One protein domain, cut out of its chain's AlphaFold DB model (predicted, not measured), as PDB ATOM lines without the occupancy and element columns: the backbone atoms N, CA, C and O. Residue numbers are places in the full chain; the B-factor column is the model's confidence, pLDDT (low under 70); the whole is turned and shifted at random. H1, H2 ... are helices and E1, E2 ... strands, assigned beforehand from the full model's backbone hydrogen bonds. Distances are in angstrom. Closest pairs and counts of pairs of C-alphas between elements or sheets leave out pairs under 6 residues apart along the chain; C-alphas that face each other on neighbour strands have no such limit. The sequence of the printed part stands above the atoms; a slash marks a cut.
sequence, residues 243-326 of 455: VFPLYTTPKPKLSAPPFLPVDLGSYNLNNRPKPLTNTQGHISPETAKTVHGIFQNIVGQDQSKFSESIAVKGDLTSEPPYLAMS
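Overview. This is residues 243 to 326 of the 455 residues of an uncharacterized protein of Verticillium longisporum (UniProt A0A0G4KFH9). Little regular structure is here: wide loops are strung round one longer helix, H2, with the short helix H3 packed at its first end and residues 269 to 278 sticking out. The two ends of the printed part come side by side, residues 243 to 244 pairing with E1. The 84 printed residues hold H1, H2, H3 and E1 in that order, mostly helix, with only 28 residues in named elements. The whole is compact, radius of gyration of the C-alphas 13.5 A, spanning 39 by 34 by 21 A.

Along the chain. Find C-alpha 262 at (140.814, 173.195, 174.686), where H1, residues 262 to 266, begins. H2, residues 285 to 299, runs 20.9 A from (125.259, 186.466, 160.343). H3 is residues 314 to 318; strand E1, residues 323 to 325, ends at (133.775, 167.533, 171.435).

Arrangement. H2 and H3 touch; their closest C-alphas, Pro 285 and Ser 318, are 4.3 A apart. H1 is apart from H2, H3 and E1. E1 pairs with no named strand; residues 324 to 325 pair parallel with 243 to 244. Every O i to N i+4 pair is within hydrogen-bond range in H1 and H2; H3 has 0 of 1, but 2 of 2 O i to N i+3.

Size, cuts and confidence. The farthest C-alphas, Pro 275 and Ser 307, are 39.1 A apart. The printed part has no cut. The links H1 to H2 and H2 to H3 are long. Residues 255 and 280 are under pLDDT 70.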
ATOM      1  N   VAL A 243     133.519 169.715 165.363       93.38
ATOM      2  CA  VAL A 243     133.990 168.713 166.312       93.38
ATOM      3  C   VAL A 243     135.406 169.070 166.728       93.38
ATOM      4  O   VAL A 243     136.319 169.108 165.907       93.38
ATOM      5  N   PHE A 244     135.568 169.388 168.006       92.88
ATOM      6  CA  PHE A 244     136.854 169.744 168.585       92.88
ATOM      7  C   PHE A 244     137.447 168.543 169.327       92.88
ATOM      8  O   PHE A 244     136.726 167.904 170.102       92.88
ATOM      9  N   PRO A 245     138.753 168.273 169.173       90.94
ATOM     10  CA  PRO A 245     139.464 167.440 170.128       90.94
ATOM     11  C   PRO A 245     139.549 168.137 171.499       90.94
ATOM     12  O   PRO A 245     139.423 169.361 171.621       90.94
ATOM     13  N   LEU A 246     139.784 167.352 172.545       91.38
ATOM     14  CA  LEU A 246     139.983 167.799 173.922       91.38
ATOM     15  C   LEU A 246     141.269 168.619 174.071       91.38
ATOM     16  O   LEU A 246     141.342 169.511 174.918       91.38
ATOM     17  N   TYR A 247     142.259 168.374 173.215       90.12
ATOM     18  CA  TYR A 247     143.482 169.162 173.138       90.12
ATOM     19  C   TYR A 247     143.516 169.967 171.845       90.12
ATOM     20  O   TYR A 247     143.379 169.437 170.750       90.12
ATOM     21  N   THR A 248     143.751 171.268 171.972       90.50
ATOM     22  CA  THR A 248     143.928 172.173 170.830       90.50
ATOM     23  C   THR A 248     145.216 172.959 170.991       90.50
ATOM     24  O   THR A 248     145.942 172.791 171.971       90.50
ATOM     25  N   THR A 249     145.519 173.841 170.042       86.81
ATOM     26  CA  THR A 249     146.666 174.732 170.164       86.81
ATOM     27  C   THR A 249     146.256 176.205 170.202       86.81
ATOM     28  O   THR A 249     145.479 176.655 169.359       86.81
ATOM     29  N   PRO A 250     146.822 177.008 171.126       82.81
ATOM     30  CA  PRO A 250     146.674 178.460 171.088       82.81
ATOM     31  C   PRO A 250     147.482 179.111 169.952       82.81
ATOM     32  O   PRO A 250     147.301 180.296 169.677       82.81
ATOM     33  N   LYS A 251     148.391 178.370 169.298       83.44
ATOM     34  CA  LYS A 251     149.273 178.870 168.236       83.44
ATOM     35  C   LYS A 251     149.165 178.008 166.958       83.44
ATOM     36  O   LYS A 251     150.175 177.470 166.506       83.44
ATOM     37  N   PRO A 252     147.984 177.915 166.312       81.00
ATOM     38  CA  PRO A 252     147.727 176.976 165.207       81.00
ATOM     39  C   PRO A 252     148.564 177.199 163.942       81.00
ATOM     40  O   PRO A 252     148.625 176.331 163.076       81.00
ATOM     41  N   LYS A 253     149.222 178.357 163.832       81.06
ATOM     42  CA  LYS A 253     150.091 178.709 162.701       81.06
ATOM     43  C   LYS A 253     151.536 178.214 162.855       81.06
ATOM     44  O   LYS A 253     152.315 178.380 161.919       81.06
ATOM     45  N   LEU A 254     151.916 177.677 164.015       76.56
ATOM     46  CA  LEU A 254     153.241 177.088 164.209       76.56
ATOM     47  C   LEU A 254     153.304 175.695 163.580       76.56
ATOM     48  O   LEU A 254     152.328 174.954 163.616       76.56
ATOM     49  N   SER A 255     154.473 175.328 163.056       69.25
ATOM     50  CA  SER A 255     154.785 173.966 162.590       69.25
ATOM     51  C   SER A 255     154.989 172.978 163.743       69.25
ATOM     52  O   SER A 255     154.914 171.768 163.542       69.25
ATOM     53  N   ALA A 256     155.242 173.486 164.949       71.50
ATOM     54  CA  ALA A 256     155.359 172.728 166.189       71.50
ATOM     55  C   ALA A 256     154.540 173.398 167.307       71.50
ATOM     56  O   ALA A 256     155.104 173.894 168.284       71.50
ATOM     57  N   PRO A 257     153.207 173.467 167.162       75.19
ATOM     58  CA  PRO A 257     152.355 174.136 168.125       75.19
ATOM     59  C   PRO A 257     152.412 173.439 169.493       75.19
ATOM     60  O   PRO A 257     152.436 172.210 169.537       75.19
ATOM     61  N   PRO A 258     152.390 174.178 170.617       80.50
ATOM     62  CA  PRO A 258     152.091 173.579 171.909       80.50
ATOM     63  C   PRO A 258     150.623 173.148 171.935       80.50
ATOM     64  O   PRO A 258     149.756 173.873 171.429       80.50
ATOM     65  N   PHE A 259     150.349 172.012 172.566       84.81
ATOM     66  CA  PHE A 259     148.996 171.524 172.804       84.81
ATOM     67  C   PHE A 259     148.583 171.811 174.239       84.81
ATOM     68  O   PHE A 259     149.352 171.613 175.175       84.81
ATOM     69  N   LEU A 260     147.363 172.308 174.397       88.94
ATOM     70  CA  LEU A 260     146.747 172.586 175.681       88.94
ATOM     71  C   LEU A 260     145.325 172.033 175.680       88.94
ATOM     72  O   LEU A 260     144.691 171.974 174.620       88.94
ATOM     73  N   PRO A 261     144.788 171.701 176.861       92.81
ATOM     74  CA  PRO A 261     143.360 171.511 177.012       92.81
ATOM     75  C   PRO A 261     142.568 172.654 176.364       92.81
ATOM     76  O   PRO A 261     142.864 173.839 176.549       92.81
ATOM     77  N   VAL A 262     141.585 172.287 175.548       91.44
ATOM     78  CA  VAL A 262     140.814 173.195 174.686       91.44
ATOM     79  C   VAL A 262     140.084 174.299 175.442       91.44
ATOM     80  O   VAL A 262     139.952 175.426 174.956       91.44
ATOM     81  N   ASP A 263     139.648 174.013 176.659       92.19
ATOM     82  CA  ASP A 263     139.011 174.953 177.572       92.19
ATOM     83  C   ASP A 263     139.945 176.093 178.010       92.19
ATOM     84  O   ASP A 263     139.479 177.225 178.141       92.19
ATOM     85  N   LEU A 264     141.258 175.863 178.146       91.06
ATOM     86  CA  LEU A 264     142.217 176.926 178.485       91.06
ATOM     87  C   LEU A 264     142.284 178.005 177.398       91.06
ATOM     88  O   LEU A 264     142.269 179.202 177.695       91.06
ATOM     89  N   GLY A 265     142.323 177.594 176.128       86.19
ATOM     90  CA  GLY A 265     142.258 178.523 174.999       86.19
ATOM     91  C   GLY A 265     140.877 179.169 174.872       86.19
ATOM     92  O   GLY A 265     140.765 180.380 174.651       86.19
ATOM     93  N   SER A 266     139.824 178.372 175.068       85.56
ATOM     94  CA  SER A 266     138.433 178.794 174.876       85.56
ATOM     95  C   SER A 266     137.955 179.789 175.932       85.56
ATOM     96  O   SER A 266     137.131 180.648 175.616       85.56
ATOM     97  N   TYR A 267     138.457 179.705 177.166       87.31
ATOM     98  CA  TYR A 267     138.108 180.595 178.282       87.31
ATOM     99  C   TYR A 267     139.129 181.704 178.535       87.31
ATOM    100  O   TYR A 267     139.022 182.431 179.523       87.31
ATOM    101  N   ASN A 268     140.083 181.903 177.623       86.75
ATOM    102  CA  ASN A 268     141.049 182.984 177.737       86.75
ATOM    103  C   ASN A 268     140.359 184.359 177.652       86.75
ATOM    104  O   ASN A 268     139.920 184.803 176.588       86.75
ATOM    105  N   LEU A 269     140.304 185.055 178.789       86.88
ATOM    106  CA  LEU A 269     139.708 186.387 178.934       86.88
ATOM    107  C   LEU A 269     140.354 187.444 178.028       86.88
ATOM    108  O   LEU A 269     139.681 188.401 177.651       86.88
ATOM    109  N   ASN A 270     141.624 187.275 177.646       86.56
ATOM    110  CA  ASN A 270     142.307 188.205 176.741       86.56
ATOM    111  C   ASN A 270     141.751 188.150 175.311       86.56
ATOM    112  O   ASN A 270     141.915 189.106 174.560       86.56
ATOM    113  N   ASN A 271     141.044 187.072 174.956       81.69
ATOM    114  CA  ASN A 271     140.418 186.887 173.648       81.69
ATOM    115  C   ASN A 271     138.952 187.361 173.616       81.69
ATOM    116  O   ASN A 271     138.227 187.059 172.666       81.69
ATOM    117  N   ARG A 272     138.471 188.047 174.663       82.56
ATOM    118  CA  ARG A 272     137.081 188.514 174.764       82.56
ATOM    119  C   ARG A 272     136.989 190.035 174.613       82.56
ATOM    120  O   ARG A 272     137.820 190.747 175.181       82.56
ATOM    121  N   PRO A 273     135.970 190.547 173.894       81.50
ATOM    122  CA  PRO A 273     135.716 191.980 173.854       81.50
ATOM    123  C   PRO A 273     135.412 192.504 175.264       81.50
ATOM    124  O   PRO A 273     134.837 191.794 176.094       81.50
ATOM    125  N   LYS A 274     135.821 193.747 175.537       85.69
ATOM    126  CA  LYS A 274     135.543 194.447 176.798       85.69
ATOM    127  C   LYS A 274     134.607 195.638 176.534       85.69
ATOM    128  O   LYS A 274     134.883 196.386 175.595       85.69
ATOM    129  N   PRO A 275     133.554 195.852 177.351       89.44
ATOM    130  CA  PRO A 275     133.138 195.032 178.498       89.44
ATOM    131  C   PRO A 275     132.658 193.636 178.072       89.44
ATOM    132  O   PRO A 275     132.258 193.446 176.927       89.44
ATOM    133  N   LEU A 276     132.721 192.661 178.987       84.94
ATOM    134  CA  LEU A 276     132.237 191.309 178.701       84.94
ATOM    135  C   LEU A 276     130.740 191.361 178.386       84.94
ATOM    136  O   LEU A 276     129.944 191.812 179.209       84.94
ATOM    137  N   THR A 277     130.364 190.876 177.208       77.88
ATOM    138  CA  THR A 277     128.973 190.722 176.783       77.88
ATOM    139  C   THR A 277     128.634 189.242 176.657       77.88
ATOM    140  O   THR A 277     129.495 188.410 176.360       77.88
ATOM    141  N   ASN A 278     127.373 188.889 176.912       73.38
ATOM    142  CA  ASN A 278     126.905 187.538 176.642       73.38
ATOM    143  C   ASN A 278     126.780 187.355 175.125       73.38
ATOM    144  O   ASN A 278     125.980 188.031 174.485       73.38
ATOM    145  N   THR A 279     127.575 186.449 174.565       70.38
ATOM    146  CA  THR A 279     127.562 186.119 173.136       70.38
ATOM    147  C   THR A 279     126.796 184.828 172.834       70.38
ATOM    148  O   THR A 279     126.879 184.319 171.721       70.38
ATOM    149  N   GLN A 280     126.103 184.246 173.820       68.81
ATOM    150  CA  GLN A 280     125.280 183.050 173.640       68.81
ATOM    151  C   GLN A 280     123.906 183.417 173.060       68.81
ATOM    152  O   GLN A 280     123.301 184.408 173.467       68.81
ATOM    153  N   GLY A 281     123.382 182.580 172.159       72.94
ATOM    154  CA  GLY A 281     122.047 182.732 171.572       72.94
ATOM    155  C   GLY A 281     122.071 183.246 170.132       72.94
ATOM    156  O   GLY A 281     122.918 182.843 169.337       72.94
ATOM    157  N   HIS A 282     121.108 184.103 169.785       78.81
ATOM    158  CA  HIS A 282     120.983 184.668 168.442       78.81
ATOM    159  C   HIS A 282     122.093 185.693 168.190       78.81
ATOM    160  O   HIS A 282     122.094 186.779 168.767       78.81
ATOM    161  N   ILE A 283     123.034 185.337 167.322       86.56
ATOM    162  CA  ILE A 283     124.108 186.215 166.852       86.56
ATOM    163  C   ILE A 283     123.814 186.679 165.422       86.56
ATOM    164  O   ILE A 283     123.062 186.023 164.701       86.56
ATOM    165  N   SER A 284     124.393 187.810 165.005       90.75
ATOM    166  CA  SER A 284     124.252 188.263 163.616       90.75
ATOM    167  C   SER A 284     124.967 187.303 162.651       90.75
ATOM    168  O   SER A 284     125.955 186.677 163.055       90.75
ATOM    169  N   PRO A 285     124.551 187.228 161.374       93.25
ATOM    170  CA  PRO A 285     125.259 186.466 160.343       93.25
ATOM    171  C   PRO A 285     126.763 186.770 160.252       93.25
ATOM    172  O   PRO A 285     127.578 185.876 160.041       93.25
ATOM    173  N   GLU A 286     127.167 188.023 160.448       92.38
ATOM    174  CA  GLU A 286     128.571 188.454 160.424       92.38
ATOM    175  C   GLU A 286     129.340 187.921 161.637       92.38
ATOM    176  O   GLU A 286     130.494 187.491 161.526       92.38
ATOM    177  N   THR A 287     128.687 187.916 162.801       90.12
ATOM    178  CA  THR A 287     129.249 187.349 164.029       90.12
ATOM    179  C   THR A 287     129.384 185.837 163.890       90.12
ATOM    180  O   THR A 287     130.442 185.298 164.204       90.12
ATOM    181  N   ALA A 288     128.369 185.159 163.349       92.31
ATOM    182  CA  ALA A 288     128.420 183.736 163.026       92.31
ATOM    183  C   ALA A 288     129.617 183.412 162.126       92.31
ATOM    184  O   ALA A 288     130.483 182.635 162.534       92.31
ATOM    185  N   LYS A 289     129.755 184.090 160.980       94.06
ATOM    186  CA  LYS A 289     130.889 183.906 160.055       94.06
ATOM    187  C   LYS A 289     132.238 184.077 160.745       94.06
ATOM    188  O   LYS A 289     133.156 183.290 160.518       94.06
ATOM    189  N   THR A 290     132.349 185.073 161.624       91.81
ATOM    190  CA  THR A 290     133.566 185.314 162.409       91.81
ATOM    191  C   THR A 290     133.879 184.134 163.333       91.81
ATOM    192  O   THR A 290     135.015 183.664 163.364       91.81
ATOM    193  N   VAL A 291     132.883 183.615 164.057       91.12
ATOM    194  CA  VAL A 291     133.068 182.478 164.973       91.12
ATOM    195  C   VAL A 291     133.370 181.189 164.201       91.12
ATOM    196  O   VAL A 291     134.282 180.462 164.591       91.12
ATOM    197  N   HIS A 292     132.700 180.935 163.070       93.50
ATOM    198  CA  HIS A 292     133.032 179.828 162.162       93.50
ATOM    199  C   HIS A 292     134.486 179.904 161.685       93.50
ATOM    200  O   HIS A 292     135.197 178.905 161.747       93.50
ATOM    201  N   GLY A 293     134.958 181.089 161.284       92.50
ATOM    202  CA  GLY A 293     136.355 181.298 160.901       92.50
ATOM    203  C   GLY A 293     137.337 181.052 162.053       92.50
ATOM    204  O   GLY A 293     138.405 180.480 161.841       92.50
ATOM    205  N   ILE A 294     136.989 181.429 163.288       90.38
ATOM    206  CA  ILE A 294     137.794 181.102 164.477       90.38
ATOM    207  C   ILE A 294     137.846 179.586 164.682       90.38
ATOM    208  O   ILE A 294     138.934 179.045 164.865       90.38
ATOM    209  N   PHE A 295     136.705 178.899 164.622       92.31
ATOM    210  CA  PHE A 295     136.650 177.451 164.818       92.31
ATOM    211  C   PHE A 295     137.451 176.720 163.745       92.31
ATOM    212  O   PHE A 295     138.317 175.923 164.096       92.31
ATOM    213  N   GLN A 296     137.274 177.084 162.474       91.50
ATOM    214  CA  GLN A 296     138.061 176.564 161.356       91.50
ATOM    215  C   GLN A 296     139.566 176.768 161.550       91.50
ATOM    216  O   GLN A 296     140.342 175.872 161.243       91.50
ATOM    217  N   ASN A 297     139.997 177.918 162.077       89.12
ATOM    218  CA  ASN A 297     141.411 178.172 162.357       89.12
ATOM    219  C   ASN A 297     141.951 177.329 163.519       89.12
ATOM    220  O   ASN A 297     143.124 176.961 163.497       89.12
ATOM    221  N   ILE A 298     141.129 177.051 164.537       88.94
ATOM    222  CA  ILE A 298     141.532 176.223 165.680       88.94
ATOM    223  C   ILE A 298     141.644 174.755 165.264       88.94
ATOM    224  O   ILE A 298     142.638 174.115 165.598       88.94
ATOM    225  N   VAL A 299     140.660 174.235 164.524       88.50
ATOM    226  CA  VAL A 299     140.715 172.852 164.025       88.50
ATOM    227  C   VAL A 299     141.674 172.717 162.837       88.50
ATOM    228  O   VAL A 299     142.267 171.673 162.642       88.50
ATOM    229  N   GLY A 300     141.910 173.784 162.075       85.75
ATOM    230  CA  GLY A 300     142.901 173.839 160.994       85.75
ATOM    231  C   GLY A 300     142.408 173.411 159.611       85.75
ATOM    232  O   GLY A 300     143.199 173.416 158.672       85.75
ATOM    233  N   GLN A 301     141.133 173.059 159.456       81.62
ATOM    234  CA  GLN A 301     140.549 172.633 158.181       81.62
ATOM    235  C   GLN A 301     139.029 172.831 158.159       81.62
ATOM    236  O   GLN A 301     138.402 172.963 159.208       81.62
ATOM    237  N   ASP A 302     138.419 172.828 156.969       81.88
ATOM    238  CA  ASP A 302     136.981 172.582 156.866       81.88
ATOM    239  C   ASP A 302     136.749 171.060 156.936       81.88
ATOM    240  O   ASP A 302     137.488 170.277 156.337       81.88
ATOM    241  N   GLN A 303     135.787 170.610 157.744       86.06
ATOM    242  CA  GLN A 303     135.630 169.186 158.087       86.06
ATOM    243  C   GLN A 303     135.236 168.275 156.896       86.06
ATOM    244  O   GLN A 303     135.023 167.077 157.096       86.06
ATOM    245  N   SER A 304     135.178 168.789 155.656       87.44
ATOM    246  CA  SER A 304     134.883 167.982 154.460       87.44
ATOM    247  C   SER A 304     135.925 166.907 154.164       87.44
ATOM    248  O   SER A 304     135.584 165.902 153.545       87.44
ATOM    249  N   LYS A 305     137.158 167.050 154.681       81.12
ATOM    250  CA  LYS A 305     138.200 166.012 154.584       81.12
ATOM    251  C   LYS A 305     137.758 164.670 155.188       81.12
ATOM    252  O   LYS A 305     138.245 163.627 154.762       81.12
ATOM    253  N   PHE A 306     136.842 164.689 156.158       83.25
ATOM    254  CA  PHE A 306     136.284 163.473 156.757       83.25
ATOM    255  C   PHE A 306     134.987 163.034 156.073       83.25
ATOM    256  O   PHE A 306     134.783 161.848 155.825       83.25
ATOM    257  N   SER A 307     134.095 163.982 155.784       85.56
ATOM    258  CA  SER A 307     132.866 163.750 155.027       85.56
ATOM    259  C   SER A 307     132.267 165.078 154.574       85.56
ATOM    260  O   SER A 307     132.134 166.007 155.372       85.56
ATOM    261  N   GLU A 308     131.802 165.157 153.326       89.12
ATOM    262  CA  GLU A 308     131.054 166.329 152.848       89.12
ATOM    263  C   GLU A 308     129.786 166.595 153.677       89.12
ATOM    264  O   GLU A 308     129.375 167.742 153.829       89.12
ATOM    265  N   SER A 309     129.190 165.568 154.295       87.00
ATOM    266  CA  SER A 309     127.983 165.715 155.119       87.00
ATOM    267  C   SER A 309     128.209 166.459 156.439       87.00
ATOM    268  O   SER A 309     127.236 166.883 157.060       87.00
ATOM    269  N   ILE A 310     129.461 166.617 156.882       89.31
ATOM    270  CA  ILE A 310     129.801 167.382 158.095       89.31
ATOM    271  C   ILE A 310     130.486 168.718 157.780       89.31
ATOM    272  O   ILE A 310     130.920 169.433 158.685       89.31
ATOM    273  N   ALA A 311     130.595 169.062 156.497       90.75
ATOM    274  CA  ALA A 311     131.196 170.304 156.064       90.75
ATOM    275  C   ALA A 311     130.304 171.497 156.434       90.75
ATOM    276  O   ALA A 311     129.116 171.537 156.120       90.75
ATOM    277  N   VAL A 312     130.895 172.508 157.067       90.62
ATOM    278  CA  VAL A 312     130.199 173.750 157.406       90.62
ATOM    279  C   VAL A 312     130.512 174.793 156.333       90.62
ATOM    280  O   VAL A 312     131.507 175.508 156.422       90.62
ATOM    281  N   LYS A 313     129.696 174.823 155.275       89.44
ATOM    282  CA  LYS A 313     129.917 175.623 154.054       89.44
ATOM    283  C   LYS A 313     128.668 176.443 153.697       89.44
ATOM    284  O   LYS A 313     127.568 176.149 154.159       89.44
ATOM    285  N   GLY A 314     128.840 177.459 152.847       88.69
ATOM    286  CA  GLY A 314     127.733 178.258 152.307       88.69
ATOM    287  C   GLY A 314     126.919 178.963 153.394       88.69
ATOM    288  O   GLY A 314     127.490 179.557 154.312       88.69
ATOM    289  N   ASP A 315     125.594 178.876 153.294       89.94
ATOM    290  CA  ASP A 315     124.657 179.565 154.190       89.94
ATOM    291  C   ASP A 315     124.820 179.158 155.660       89.94
ATOM    292  O   ASP A 315     124.683 180.010 156.537       89.94
ATOM    293  N   LEU A 316     125.264 177.922 155.931       90.75
ATOM    294  CA  LEU A 316     125.525 177.421 157.289       90.75
ATOM    295  C   LEU A 316     126.576 178.251 158.038       90.75
ATOM    296  O   LEU A 316     126.569 178.298 159.261       90.75
ATOM    297  N   THR A 317     127.482 178.929 157.324       92.62
ATOM    298  CA  THR A 317     128.483 179.816 157.948       92.62
ATOM    299  C   THR A 317     127.876 181.100 158.513       92.62
ATOM    300  O   THR A 317     128.535 181.813 159.267       92.62
ATOM    301  N   SER A 318     126.634 181.407 158.136       93.12
ATOM    302  CA  SER A 318     125.865 182.560 158.604       93.12
ATOM    303  C   SER A 318     124.941 182.212 159.778       93.12
ATOM    304  O   SER A 318     124.287 183.107 160.311       93.12
ATOM    305  N   GLU A 319     124.880 180.943 160.185       91.75
ATOM    306  CA  GLU A 319     124.091 180.466 161.322       91.75
ATOM    307  C   GLU A 319     124.956 180.337 162.587       91.75
ATOM    308  O   GLU A 319     126.178 180.233 162.494       91.75
ATOM    309  N   PRO A 320     124.378 180.357 163.804       91.12
ATOM    310  CA  PRO A 320     125.151 180.138 165.022       91.12
ATOM    311  C   PRO A 320     125.895 178.787 164.996       91.12
ATOM    312  O   PRO A 320     125.256 177.748 164.819       91.12
ATOM    313  N   PRO A 321     127.222 178.759 165.226       90.62
ATOM    314  CA  PRO A 321     128.000 177.533 165.114       90.62
ATOM    315  C   PRO A 321     127.613 176.534 166.194       90.62
ATOM    316  O   PRO A 321     127.551 176.858 167.383       90.62
ATOM    317  N   TYR A 322     127.423 175.285 165.784       91.75
ATOM    318  CA  TYR A 322     127.274 174.170 166.709       91.75
ATOM    319  C   TYR A 322     128.651 173.610 167.041       91.75
ATOM    320  O   TYR A 322     129.515 173.512 166.172       91.75
ATOM    321  N   LEU A 323     128.851 173.257 168.308       91.38
ATOM    322  CA  LEU A 323     130.097 172.704 168.820       91.38
ATOM    323  C   LEU A 323     129.811 171.325 169.405       91.38
ATOM    324  O   LEU A 323     128.896 171.163 170.214       91.38
ATOM    325  N   ALA A 324     130.633 170.355 169.037       93.44
ATOM    326  CA  ALA A 324     130.735 169.083 169.721       93.44
ATOM    327  C   ALA A 324     132.201 168.815 170.069       93.44
ATOM    328  O   ALA A 324     133.106 169.436 169.517       93.44
ATOM    329  N   MET A 325     132.433 167.904 171.006       92.25
ATOM    330  CA  MET A 325     133.775 167.533 171.435       92.25
ATOM    331  C   MET A 325     133.877 166.021 171.433       92.25
ATOM    332  O   MET A 325     132.998 165.365 171.989       92.25
ATOM    333  N   SER A 326     134.893 165.494 170.757       90.88
ATOM    334  CA  SER A 326     135.114 164.055 170.655       90.88
ATOM    335  C   SER A 326     136.526 163.754 170.173       90.88
ATOM    336  O   SER A 326     136.988 164.354 169.205       90.88
TER     337      SER A 326